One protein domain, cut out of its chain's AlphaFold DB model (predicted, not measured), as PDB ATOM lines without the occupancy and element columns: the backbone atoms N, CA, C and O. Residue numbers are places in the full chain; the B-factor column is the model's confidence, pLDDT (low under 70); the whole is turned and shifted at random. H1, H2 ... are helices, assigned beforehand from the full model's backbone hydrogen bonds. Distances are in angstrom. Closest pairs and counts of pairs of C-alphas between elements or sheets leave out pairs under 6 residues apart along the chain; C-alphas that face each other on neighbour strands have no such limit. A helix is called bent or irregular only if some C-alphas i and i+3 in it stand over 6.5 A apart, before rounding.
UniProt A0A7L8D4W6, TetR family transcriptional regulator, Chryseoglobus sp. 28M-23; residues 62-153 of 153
ATOM      1  N   ARG A  62     132.326  85.660 141.254       84.62
ATOM      2  CA  ARG A  62     132.197  86.691 140.228       84.62
ATOM      3  C   ARG A  62     130.775  86.665 139.683       84.62
ATOM      4  O   ARG A  62     130.062  85.674 139.821       84.62
ATOM      5  N   THR A  63     130.373  87.739 139.014       85.44
ATOM      6  CA  THR A  63     129.143  87.717 138.222       85.44
ATOM      7  C   THR A  63     129.232  86.588 137.189       85.44
ATOM      8  O   THR A  63     130.218  86.557 136.444       85.44
ATOM      9  N   PRO A  64     128.252  85.668 137.137       90.81
ATOM     10  CA  PRO A  64     128.251  84.602 136.148       90.81
ATOM     11  C   PRO A  64     128.193  85.184 134.740       90.81
ATOM     12  O   PRO A  64     127.530  86.190 134.482       90.81
ATOM     13  N   SER A  65     128.882  84.529 133.817       92.81
ATOM     14  CA  SER A  65     128.882  84.877 132.402       92.81
ATOM     15  C   SER A  65     128.964  83.618 131.550       92.81
ATOM     16  O   SER A  65     129.557  82.618 131.953       92.81
ATOM     17  N   LEU A  66     128.391  83.687 130.356       94.44
ATOM     18  CA  LEU A  66     128.524  82.659 129.335       94.44
ATOM     19  C   LEU A  66     129.336  83.226 128.175       94.44
ATOM     20  O   LEU A  66     129.127  84.370 127.768       94.44
ATOM     21  N   SER A  67     130.269  82.432 127.655       94.81
ATOM     22  CA  SER A  67     130.959  82.780 126.417       94.81
ATOM     23  C   SER A  67     130.045  82.526 125.217       94.81
ATOM     24  O   SER A  67     129.092  81.747 125.312       94.81
ATOM     25  N   ALA A  68     130.338  83.164 124.083       94.50
ATOM     26  CA  ALA A  68     129.589  82.928 122.849       94.50
ATOM     27  C   ALA A  68     129.632  81.442 122.459       94.50
ATOM     28  O   ALA A  68     128.607  80.851 122.147       94.50
ATOM     29  N   GLU A  69     130.792  80.807 122.619       94.94
ATOM     30  CA  GLU A  69     131.000  79.392 122.313       94.94
ATOM     31  C   GLU A  69     130.139  78.476 123.194       94.94
ATOM     32  O   GLU A  69     129.628  77.466 122.715       94.94
ATOM     33  N   ALA A  70     129.955  78.816 124.475       95.81
ATOM     34  CA  ALA A  70     129.091  78.051 125.373       95.81
ATOM     35  C   ALA A  70     127.612  78.160 124.968       95.81
ATOM     36  O   ALA A  70     126.889  77.164 125.010       95.81
ATOM     37  N   VAL A  71     127.173  79.351 124.547       96.50
ATOM     38  CA  VAL A  71     125.808  79.579 124.049       96.50
ATOM     39  C   VAL A  71     125.581  78.858 122.719       96.50
ATOM     40  O   VAL A  71     124.557  78.199 122.554       96.50
ATOM     41  N   ASP A  72     126.539  78.912 121.795       95.50
ATOM     42  CA  ASP A  72     126.448  78.219 120.506       95.50
ATOM     43  C   ASP A  72     126.420  76.697 120.693       95.50
ATOM     44  O   ASP A  72     125.566  76.012 120.129       95.50
ATOM     45  N   ALA A  73     127.286  76.159 121.558       95.00
ATOM     46  CA  ALA A  73     127.272  74.740 121.908       95.00
ATOM     47  C   ALA A  73     125.941  74.309 122.545       95.00
ATOM     48  O   ALA A  73     125.504  73.175 122.345       95.00
ATOM     49  N   PHE A  74     125.287  75.200 123.294       96.69
ATOM     50  CA  PHE A  74     123.955  74.948 123.824       96.69
ATOM     51  C   PHE A  74     122.883  74.948 122.732       96.69
ATOM     52  O   PHE A  74     122.047  74.057 122.741       96.69
ATOM     53  N   ARG A  75     122.907  75.882 121.777       94.06
ATOM     54  CA  ARG A  75     121.854  76.022 120.751       94.06
ATOM     55  C   ARG A  75     121.922  74.980 119.641       94.06
ATOM     56  O   ARG A  75     120.909  74.413 119.262       94.06
ATOM     57  N   ILE A  76     123.115  74.723 119.114       92.31
ATOM     58  CA  ILE A  76     123.297  73.890 117.909       92.31
ATOM     59  C   ILE A  76     124.167  72.655 118.161       92.31
ATOM     60  O   ILE A  76     124.598  71.984 117.224       92.31
ATOM     61  N   GLY A  77     124.462  72.364 119.430       90.00
ATOM     62  CA  GLY A  77     125.237  71.192 119.812       90.00
ATOM     63  C   GLY A  77     124.541  69.882 119.416       90.00
ATOM     64  O   GLY A  77     123.315  69.802 119.448       90.00
ATOM     65  N   PRO A  78     125.303  68.824 119.093       91.31
ATOM     66  CA  PRO A  78     124.739  67.552 118.633       91.31
ATOM     67  C   PRO A  78     124.139  66.690 119.759       91.31
ATOM     68  O   PRO A  78     123.551  65.649 119.477       91.31
ATOM     69  N   ALA A  79     124.337  67.075 121.023       94.19
ATOM     70  CA  ALA A  79     123.837  66.347 122.186       94.19
ATOM     71  C   ALA A  79     122.359  66.670 122.470       94.19
ATOM     72  O   ALA A  79     121.825  67.679 122.002       94.19
ATOM     73  N   ASP A  80     121.698  65.835 123.274       94.50
ATOM     74  CA  ASP A  80     120.329  66.118 123.697       94.50
ATOM     75  C   ASP A  80     120.238  67.389 124.564       94.50
ATOM     76  O   ASP A  80     121.237  67.953 125.022       94.50
ATOM     77  N   LEU A  81     119.014  67.888 124.753       93.75
ATOM     78  CA  LEU A  81     118.782  69.127 125.494       93.75
ATOM     79  C   LEU A  81     119.302  69.051 126.937       93.75
ATOM     80  O   LEU A  81     119.885  70.018 127.414       93.75
ATOM     81  N   LEU A  82     119.135  67.912 127.615       94.62
ATOM     82  CA  LEU A  82     119.568  67.751 129.001       94.62
ATOM     83  C   LEU A  82     121.088  67.888 129.106       94.62
ATOM     84  O   LEU A  82     121.585  68.657 129.931       94.62
ATOM     85  N   GLU A  83     121.831  67.184 128.256       95.81
ATOM     86  CA  GLU A  83     123.288  67.244 128.246       95.81
ATOM     87  C   GLU A  83     123.792  68.654 127.901       95.81
ATOM     88  O   GLU A  83     124.691  69.173 128.572       95.81
ATOM     89  N   ARG A  84     123.188  69.310 126.898       96.62
ATOM     90  CA  ARG A  84     123.514  70.698 126.528       96.62
ATOM     91  C   ARG A  84     123.265  71.659 127.693       96.62
ATOM     92  O   ARG A  84     124.133  72.477 128.000       96.62
ATOM     93  N   THR A  85     122.138  71.529 128.393       96.12
ATOM     94  CA  THR A  85     121.820  72.337 129.580       96.12
ATOM     95  C   THR A  85     122.811  72.102 130.713       96.12
ATOM     96  O   THR A  85     123.303  73.066 131.296       96.12
ATOM     97  N   VAL A  86     123.149  70.847 131.024       95.50
ATOM     98  CA  VAL A  86     124.116  70.528 132.087       95.50
ATOM     99  C   VAL A  86     125.472  71.164 131.782       95.50
ATOM    100  O   VAL A  86     126.045  71.834 132.642       95.50
ATOM    101  N   ARG A  87     125.965  71.035 130.544       95.25
ATOM    102  CA  ARG A  87     127.216  71.675 130.104       95.25
ATOM    103  C   ARG A  87     127.154  73.200 130.228       95.25
ATOM    104  O   ARG A  87     128.127  73.807 130.670       95.25
ATOM    105  N   LEU A  88     126.016  73.808 129.892       95.19
ATOM    106  CA  LEU A  88     125.810  75.251 130.005       95.19
ATOM    107  C   LEU A  88     125.840  75.730 131.467       95.19
ATOM    108  O   LEU A  88     126.498  76.724 131.773       95.19
ATOM    109  N   ILE A  89     125.198  74.993 132.380       93.44
ATOM    110  CA  ILE A  89     125.246  75.265 133.825       93.44
ATOM    111  C   ILE A  89     126.688  75.175 134.332       93.44
ATOM    112  O   ILE A  89     127.146  76.077 135.032       93.44
ATOM    113  N   PHE A  90     127.431  74.132 133.948       91.88
ATOM    114  CA  PHE A  90     128.844  73.998 134.313       91.88
ATOM    115  C   PHE A  90     129.700  75.147 133.767       91.88
ATOM    116  O   PHE A  90     130.566  75.646 134.486       91.88
ATOM    117  N   ALA A  91     129.457  75.596 132.532       92.25
ATOM    118  CA  ALA A  91     130.160  76.735 131.945       92.25
ATOM    119  C   ALA A  91     129.877  78.033 132.719       92.25
ATOM    120  O   ALA A  91     130.813  78.747 133.084       92.25
ATOM    121  N   ALA A  92     128.608  78.303 133.045       92.12
ATOM    122  CA  ALA A  92     128.223  79.456 133.852       92.12
ATOM    123  C   ALA A  92     128.850  79.392 135.253       92.12
ATOM    124  O   ALA A  92     129.464  80.362 135.694       92.12
ATOM    125  N   PHE A  93     128.787  78.244 135.930       86.31
ATOM    126  CA  PHE A  93     129.367  78.072 137.263       86.31
ATOM    127  C   PHE A  93     130.898  78.225 137.266       86.31
ATOM    128  O   PHE A  93     131.458  78.886 138.139       86.31
ATOM    129  N   SER A  94     131.585  77.707 136.245       85.62
ATOM    130  CA  SER A  94     133.046  77.841 136.096       85.62
ATOM    131  C   SER A  94     133.497  79.287 135.851       85.62
ATOM    132  O   SER A  94     134.658  79.619 136.075       85.62
ATOM    133  N   SER A  95     132.597  80.167 135.395       86.25
ATOM    134  CA  SER A  95     132.894  81.599 135.246       86.25
ATOM    135  C   SER A  95     132.822  82.373 136.570       86.25
ATOM    136  O   SER A  95     133.451  83.425 136.711       86.25
ATOM    137  N   VAL A  96     132.070  81.849 137.542       82.00
ATOM    138  CA  VAL A  96     131.832  82.476 138.847       82.00
ATOM    139  C   VAL A  96     133.034  82.306 139.764       82.00
ATOM    140  O   VAL A  96     133.415  83.242 140.461       82.00
ATOM    141  N   THR A  97     133.655  81.132 139.773       74.38
ATOM    142  CA  THR A  97     134.770  80.841 140.673       74.38
ATOM    143  C   THR A  97     135.799  79.961 139.987       74.38
ATOM    144  O   THR A  97     135.470  79.157 139.116       74.38
ATOM    145  N   LEU A  98     137.063  80.130 140.367       67.38
ATOM    146  CA  LEU A  98     138.134  79.317 139.810       67.38
ATOM    147  C   LEU A  98     138.210  77.978 140.567       67.38
ATOM    148  O   LEU A  98     137.984  77.964 141.780       67.38
ATOM    149  N   PRO A  99     138.546  76.860 139.903       62.50
ATOM    150  CA  PRO A  99     138.617  75.543 140.541       62.50
ATOM    151  C   PRO A  99     139.512  75.507 141.790       62.50
ATOM    152  O   PRO A  99     139.155  74.888 142.790       62.50
ATOM    153  N   GLU A 100     140.633  76.231 141.779       62.84
ATOM    154  CA  GLU A 100     141.558  76.370 142.911       62.84
ATOM    155  C   GLU A 100     140.941  77.059 144.138       62.84
ATOM    156  O   GLU A 100     141.435  76.909 145.258       62.84
ATOM    157  N   HIS A 101     139.845  77.796 143.949       65.88
ATOM    158  CA  HIS A 101     139.114  78.483 145.007       65.88
ATOM    159  C   HIS A 101     137.973  77.636 145.591       65.88
ATOM    160  O   HIS A 101     137.505  77.934 146.697       65.88
ATOM    161  N   VAL A 102     137.592  76.540 144.927       61.47
ATOM    162  CA  VAL A 102     136.571  75.577 145.371       61.47
ATOM    163  C   VAL A 102     137.237  74.453 146.170       61.47
ATOM    164  O   VAL A 102     137.367  73.313 145.739       61.47
ATOM    165  N   GLY A 103     137.704  74.788 147.372       66.50
ATOM    166  CA  GLY A 103     138.244  73.812 148.321       66.50
ATOM    167  C   GLY A 103     137.178  73.297 149.292       66.50
ATOM    168  O   GLY A 103     136.352  74.072 149.777       66.50
ATOM    169  N   GLY A 104     137.248  72.018 149.682       72.88
ATOM    170  CA  GLY A 104     136.300  71.413 150.635       72.88
ATOM    171  C   GLY A 104     136.172  72.167 151.969       72.88
ATOM    172  O   GLY A 104     135.083  72.248 152.533       72.88
ATOM    173  N   ARG A 105     137.248  72.819 152.442       74.75
ATOM    174  CA  ARG A 105     137.203  73.660 153.655       74.75
ATOM    175  C   ARG A 105     136.317  74.902 153.503       74.75
ATOM    176  O   ARG A 105     135.680  75.306 154.467       74.75
ATOM    177  N   ARG A 106     136.265  75.501 152.311       76.56
ATOM    178  CA  ARG A 106     135.460  76.703 152.039       76.56
ATOM    179  C   ARG A 106     133.989  76.359 151.871       76.56
ATOM    180  O   ARG A 106     133.144  77.034 152.445       76.56
ATOM    181  N   LEU A 107     133.686  75.250 151.196       77.38
ATOM    182  CA  LEU A 107     132.316  74.735 151.150       77.38
ATOM    183  C   LEU A 107     131.793  74.429 152.564       77.38
ATOM    184  O   LEU A 107     130.652  74.744 152.892       77.38
ATOM    185  N   ALA A 108     132.652  73.896 153.436       83.19
ATOM    186  CA  ALA A 108     132.299  73.653 154.829       83.19
ATOM    187  C   ALA A 108     132.061  74.944 155.643       83.19
ATOM    188  O   ALA A 108     131.275  74.908 156.585       83.19
ATOM    189  N   LEU A 109     132.696  76.075 155.301       86.31
ATOM    190  CA  LEU A 109     132.369  77.382 155.893       86.31
ATOM    191  C   LEU A 109     130.964  77.832 155.479       86.31
ATOM    192  O   LEU A 109     130.162  78.179 156.342       86.31
ATOM    193  N   VAL A 110     130.642  77.761 154.185       87.38
ATOM    194  CA  VAL A 110     129.314  78.133 153.664       87.38
ATOM    195  C   VAL A 110     128.206  77.328 154.347       87.38
ATOM    196  O   VAL A 110     127.192  77.883 154.751       87.38
ATOM    197  N   GLN A 111     128.416  76.026 154.552       85.06
ATOM    198  CA  GLN A 111     127.428  75.163 155.209       85.06
ATOM    199  C   GLN A 111     127.235  75.460 156.704       85.06
ATOM    200  O   GLN A 111     126.167  75.184 157.247       85.06
ATOM    201  N   ARG A 112     128.259  75.993 157.381       88.69
ATOM    202  CA  ARG A 112     128.234  76.256 158.830       88.69
ATOM    203  C   ARG A 112     127.726  77.647 159.192       88.69
ATOM    204  O   ARG A 112     127.303  77.842 160.327       88.69
ATOM    205  N   HIS A 113     127.767  78.588 158.253       92.44
ATOM    206  CA  HIS A 113     127.474  79.996 158.502       92.44
ATOM    207  C   HIS A 113     126.298  80.474 157.635       92.44
ATOM    208  O   HIS A 113     126.451  80.581 156.415       92.44
ATOM    209  N   PRO A 114     125.120  80.757 158.230       91.12
ATOM    210  CA  PRO A 114     123.918  81.155 157.495       91.12
ATOM    211  C   PRO A 114     124.109  82.372 156.587       91.12
ATOM    212  O   PRO A 114     123.556  82.400 155.490       91.12
ATOM    213  N   GLU A 115     124.906  83.346 157.022       89.56
ATOM    214  CA  GLU A 115     125.244  84.548 156.262       89.56
ATOM    215  C   GLU A 115     125.995  84.221 154.965       89.56
ATOM    216  O   GLU A 115     125.681  84.773 153.915       89.56
ATOM    217  N   LEU A 116     126.911  83.248 154.996       91.75
ATOM    218  CA  LEU A 116     127.623  82.801 153.800       91.75
ATOM    219  C   LEU A 116     126.728  81.956 152.892       91.75
ATOM    220  O   LEU A 116     126.839  82.037 151.670       91.75
ATOM    221  N   ARG A 117     125.831  81.151 153.472       90.69
ATOM    222  CA  ARG A 117     124.859  80.375 152.697       90.69
ATOM    223  C   ARG A 117     123.923  81.283 151.906       90.69
ATOM    224  O   ARG A 117     123.745  81.053 150.720       90.69
ATOM    225  N   ALA A 118     123.396  82.338 152.526       91.12
ATOM    226  CA  ALA A 118     122.522  83.288 151.843       91.12
ATOM    227  C   ALA A 118     123.216  83.950 150.638       91.12
ATOM    228  O   ALA A 118     122.634  84.028 149.555       91.12
ATOM    229  N   THR A 119     124.475  84.371 150.794       89.88
ATOM    230  CA  THR A 119     125.259  84.934 149.684       89.88
ATOM    231  C   THR A 119     125.555  83.890 148.600       89.88
ATOM    232  O   THR A 119     125.462  84.188 147.411       89.88
ATOM    233  N   PHE A 120     125.861  82.644 148.977       88.50
ATOM    234  CA  PHE A 120     126.045  81.549 148.021       88.50
ATOM    235  C   PHE A 120     124.767  81.271 147.215       88.50
ATOM    236  O   PHE A 120     124.824  81.194 145.987       88.50
ATOM    237  N   ASP A 121     123.617  81.187 147.884       89.88
ATOM    238  CA  ASP A 121     122.317  80.942 147.254       89.88
ATOM    239  C   ASP A 121     121.964  82.060 146.261       89.88
ATOM    240  O   ASP A 121     121.496  81.785 145.155       89.88
ATOM    241  N   ALA A 122     122.264  83.320 146.599       89.50
ATOM    242  CA  ALA A 122     122.074  84.453 145.693       89.50
ATOM    243  C   ALA A 122     122.901  84.317 144.402       89.50
ATOM    244  O   ALA A 122     122.431  84.653 143.313       89.50
ATOM    245  N   HIS A 123     124.118  83.783 144.489       86.94
ATOM    246  CA  HIS A 123     124.931  83.523 143.305       86.94
ATOM    247  C   HIS A 123     124.465  82.312 142.497       86.94
ATOM    248  O   HIS A 123     124.528  82.352 141.267       86.94
ATOM    249  N   VAL A 124     123.973  81.257 143.152       88.38
ATOM    250  CA  VAL A 124     123.327  80.132 142.456       88.38
ATOM    251  C   VAL A 124     122.106  80.630 141.681       88.38
ATOM    252  O   VAL A 124     121.978  80.330 140.495       88.38
ATOM    253  N   ALA A 125     121.280  81.475 142.299       92.44
ATOM    254  CA  ALA A 125     120.146  82.108 141.633       92.44
ATOM    255  C   ALA A 125     120.582  82.987 140.445       92.44
ATOM    256  O   ALA A 125     119.904  83.026 139.421       92.44
ATOM    257  N   ALA A 126     121.735  83.660 140.529       91.75
ATOM    258  CA  ALA A 126     122.277  84.426 139.405       91.75
ATOM    259  C   ALA A 126     122.709  83.531 138.226       91.75
ATOM    260  O   ALA A 126     122.531  83.916 137.070       91.75
ATOM    261  N   VAL A 127     123.254  82.338 138.494       91.94
ATOM    262  CA  VAL A 127     123.551  81.339 137.450       91.94
ATOM    263  C   VAL A 127     122.260  80.831 136.816       91.94
ATOM    264  O   VAL A 127     122.163  80.762 135.591       91.94
ATOM    265  N   GLU A 128     121.251  80.520 137.629       93.69
ATOM    266  CA  GLU A 128     119.936  80.104 137.142       93.69
ATOM    267  C   GLU A 128     119.311  81.175 136.240       93.69
ATOM    268  O   GLU A 128     118.899  80.870 135.122       93.69
ATOM    269  N   ALA A 129     119.328  82.439 136.666       95.19
ATOM    270  CA  ALA A 129     118.806  83.565 135.895       95.19
ATOM    271  C   ALA A 129     119.516  83.762 134.543       95.19
ATOM    272  O   ALA A 129     118.923  84.307 133.612       95.19
ATOM    273  N   LEU A 130     120.767  83.308 134.418       94.88
ATOM    274  CA  LEU A 130     121.527  83.351 133.171       94.88
ATOM    275  C   LEU A 130     121.172  82.194 132.221       94.88
ATOM    276  O   LEU A 130     121.168  82.376 131.006       94.88
ATOM    277  N   VAL A 131     120.876  81.008 132.761       95.50
ATOM    278  CA  VAL A 131     120.649  79.777 131.981       95.50
ATOM    279  C   VAL A 131     119.173  79.557 131.641       95.50
ATOM    280  O   VAL A 131     118.850  79.152 130.524       95.50
ATOM    281  N   ALA A 132     118.265  79.824 132.582       96.06
ATOM    282  CA  ALA A 132     116.843  79.518 132.446       96.06
ATOM    283  C   ALA A 132     116.177  80.156 131.209       96.06
ATOM    284  O   ALA A 132     115.405  79.457 130.549       96.06
ATOM    285  N   PRO A 133     116.475  81.416 130.821       96.12
ATOM    286  CA  PRO A 133     115.891  82.007 129.618       96.12
ATOM    287  C   PRO A 133     116.282  81.271 128.330       96.12
ATOM    288  O   PRO A 133     115.427  81.072 127.471       96.12
ATOM    289  N   LEU A 134     117.540  80.822 128.224       95.38
ATOM    290  CA  LEU A 134     118.043  80.085 127.059       95.38
ATOM    291  C   LEU A 134     117.363  78.717 126.941       95.38
ATOM    292  O   LEU A 134     116.927  78.323 125.864       95.38
ATOM    293  N   LEU A 135     117.204  78.018 128.068       95.81
ATOM    294  CA  LEU A 135     116.477  76.751 128.108       95.81
ATOM    295  C   LEU A 135     114.992  76.923 127.764       95.81
ATOM    296  O   LEU A 135     114.432  76.122 127.019       95.81
ATOM    297  N   ALA A 136     114.345  77.960 128.294       95.31
ATOM    298  CA  ALA A 136     112.937  78.224 128.026       95.31
ATOM    299  C   ALA A 136     112.671  78.561 126.548       95.31
ATOM    300  O   ALA A 136     111.621  78.191 126.021       95.31
ATOM    301  N   GLU A 137     113.598  79.265 125.893       93.88
ATOM    302  CA  GLU A 137     113.560  79.546 124.454       93.88
ATOM    303  C   GLU A 137     113.663  78.250 123.639       93.88
ATOM    304  O   GLU A 137     112.750  77.939 122.875       93.88
ATOM    305  N   GLU A 138     114.678  77.430 123.907       92.25
ATOM    306  CA  GLU A 138     114.924  76.161 123.208       92.25
ATOM    307  C   GLU A 138     113.749  75.169 123.347       92.25
ATOM    308  O   GLU A 138     113.316  74.546 122.375       92.25
ATOM    309  N   ILE A 139     113.165  75.050 124.548       92.56
ATOM    310  CA  ILE A 139     111.972  74.214 124.774       92.56
ATOM    311  C   ILE A 139     110.792  74.721 123.940       92.56
ATOM    312  O   ILE A 139     110.045  73.923 123.369       92.56
ATOM    313  N   ARG A 140     110.595  76.042 123.868       91.75
ATOM    314  CA  ARG A 140     109.487  76.640 123.115       91.75
ATOM    315  C   ARG A 140     109.631  76.375 121.618       91.75
ATOM    316  O   ARG A 140     108.640  76.003 120.990       91.75
ATOM    317  N   GLU A 141     110.836  76.528 121.079       86.56
ATOM    318  CA  GLU A 141     111.145  76.261 119.672       86.56
ATOM    319  C   GLU A 141     110.924  74.786 119.321       86.56
ATOM    320  O   GLU A 141     110.183  74.478 118.382       86.56
ATOM    321  N   GLY A 142     111.434  73.866 120.146       81.94
ATOM    322  CA  GLY A 142     111.193  72.435 119.963       81.94
ATOM    323  C   GLY A 142     109.702  72.088 119.952       81.94
ATOM    324  O   GLY A 142     109.229  71.379 119.063       81.94
ATOM    325  N   LEU A 143     108.922  72.639 120.891       76.19
ATOM    326  CA  LEU A 143     107.471  72.422 120.957       76.19
ATOM    327  C   LEU A 143     106.713  73.008 119.755       76.19
ATOM    328  O   LEU A 143     105.711  72.420 119.339       76.19
ATOM    329  N   SER A 144     107.165  74.128 119.180       73.56
ATOM    330  CA  SER A 144     106.592  74.645 117.927       73.56
ATOM    331  C   SER A 144     106.861  73.713 116.747       73.56
ATOM    332  O   SER A 144     105.929  73.406 116.008       73.56
ATOM    333  N   THR A 145     108.066  73.144 116.640       70.69
ATOM    334  CA  THR A 145     108.394  72.165 115.591       70.69
ATOM    335  C   THR A 145     107.505  70.919 115.667       70.69
ATOM    336  O   THR A 145     107.023  70.442 114.641       70.69
ATOM    337  N   PHE A 146     107.210  70.408 116.868       61.69
ATOM    338  CA  PHE A 146     106.290  69.269 117.031       61.69
ATOM    339  C   PHE A 146     104.841  69.590 116.631       61.69
ATOM    340  O   PHE A 146     104.132  68.711 116.130       61.69
ATOM    341  N   ARG A 147     104.399  70.835 116.847       64.44
ATOM    342  CA  ARG A 147     103.061  71.302 116.462       64.44
ATOM    343  C   ARG A 147     102.934  71.455 114.947       64.44
ATOM    344  O   ARG A 147     101.939  71.005 114.386       64.44
ATOM    345  N   ASP A 148     103.956  72.001 114.296       68.81
ATOM    346  CA  ASP A 148     103.979  72.216 112.843       68.81
ATOM    347  C   ASP A 148     104.085  70.902 112.049       68.81
ATOM    348  O   ASP A 148     103.594  70.808 110.927       68.81
ATOM    349  N   LEU A 149     104.649  69.847 112.651       68.06
ATOM    350  CA  LEU A 149     104.704  68.499 112.070       68.06
ATOM    351  C   LEU A 149     103.413  67.676 112.272       68.06
ATOM    352  O   LEU A 149     103.340  66.539 111.805       68.06
ATOM    353  N   GLY A 150     102.395  68.209 112.961       55.62
ATOM    354  CA  GLY A 150     101.114  67.523 113.184       55.62
ATOM    355  C   GLY A 150     101.172  66.334 114.154       55.62
ATOM    356  O   GLY A 150     100.285  65.481 114.127       55.62
ATOM    357  N   ILE A 151     102.210  66.254 114.999       57.75
ATOM    358  CA  ILE A 151     102.470  65.105 115.892       57.75
ATOM    359  C   ILE A 151     101.876  65.317 117.301       57.75
ATOM    360  O   ILE A 151     101.662  64.353 118.033       57.75
ATOM    361  N   ALA A 152     101.547  66.554 117.683       51.53
ATOM    362  CA  ALA A 152     100.879  66.861 118.950       51.53
ATOM    363  C   ALA A 152      99.375  67.109 118.733       51.53
ATOM    364  O   ALA A 152      99.006  67.989 117.952       51.53
ATOM    365  N   ARG A 153      98.524  66.336 119.421       46.97
ATOM    366  CA  ARG A 153      97.066  66.525 119.472       46.97
ATOM    367  C   ARG A 153      96.655  67.208 120.767       46.97
ATOM    368  O   ARG A 153      97.240  66.843 121.811       46.97
TER     369      ARG A 153
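This is residues 62 to 153 of the 153 residues of the protein "TetR family transcriptional regulator" of Chryseoglobus sp. 28M-23 (UniProt A0A7L8D4W6). A long bent helix, H4, makes the long axis, and a helical hairpin of H1 and H2 sits on one side of it near the bend, with H2 packing on H4a there. At the far end of H4a the short helix H3 makes a corner with it, while residues 145 to 151 stick out at the other end and residues 99 to 106 stick out by H3. The printed part has 92 residues with four named helices, in the order H1, H2, H3, H4, and no named strand; the class is all helix. The whole is loose, with a radius of gyration of the C-alphas of 16.9 A and spans of 54 by 26 by 19 A.

H1, residues 68 to 76, and H2, residues 81 to 96, form a helical hairpin: they touch and run opposite ways at a shallow tilt of 10 degrees, and their closest C-alphas, those of Phe 74 and Arg 84, are 5.1 A apart. H4, residues 114 to 148, was assigned by its hydrogen bonds as one helix, but it is bent: C-alphas 130 and 133 are 6.8 A apart, and its arms H4a, residues 114 to 130, and H4b, residues 133 to 148, stand at a tilt of 38 degrees, only just steep. H2 touches H4a with residues 89 to 93 alone, and H4a touches H2 with residues 127 to 130 alone; the closest C-alphas, those of Ala 92 and Val 127, are 6.2 A apart, and the two run opposite ways at a steep tilt of 52 degrees. H2 and H4b are close but not clearly touching, with the C-alphas of Thr 85 and Leu 135 closest at 7.1 A. H1 and H4b are also close but not clearly touching, with the C-alphas of Arg 75 and Glu 138 closest at 7.4 A. H3, residues 104 to 112, and H4a touch only at the corner by their link, with the C-alphas of Val 110 and Leu 116 closest at 5.0 A; at 72 degrees they are only just about perpendicular. H3 is apart from H1, H2 and H4b. Every O i to N i+4 pair is within hydrogen-bond range in H1, H3, H4a and H4b, and 11 of 12 are in H2.

H1 begins at C-alpha 68, at (129.589, 82.928, 122.849), and is 12.1 A long. H2 is 23.0 A long and H3 12.5 A. H4a begins at C-alpha 114, at (123.918, 81.155, 157.495), and is 24.5 A long. H4b is 22.8 A long and ends at C-alpha 148, at (103.979, 72.216, 112.843).

The two C-alphas farthest apart are those of Arg 105 and Gly 150, at 54.6 A. The printed part has no cut and ends at the chain's last residue, Arg 153. The links H1 to H2 and H3 to H4 are tight, and H2 to H3 is short. The mean pLDDT of the printed part is 85.7; residues 98 to 103 and 146 to 153 are under 70.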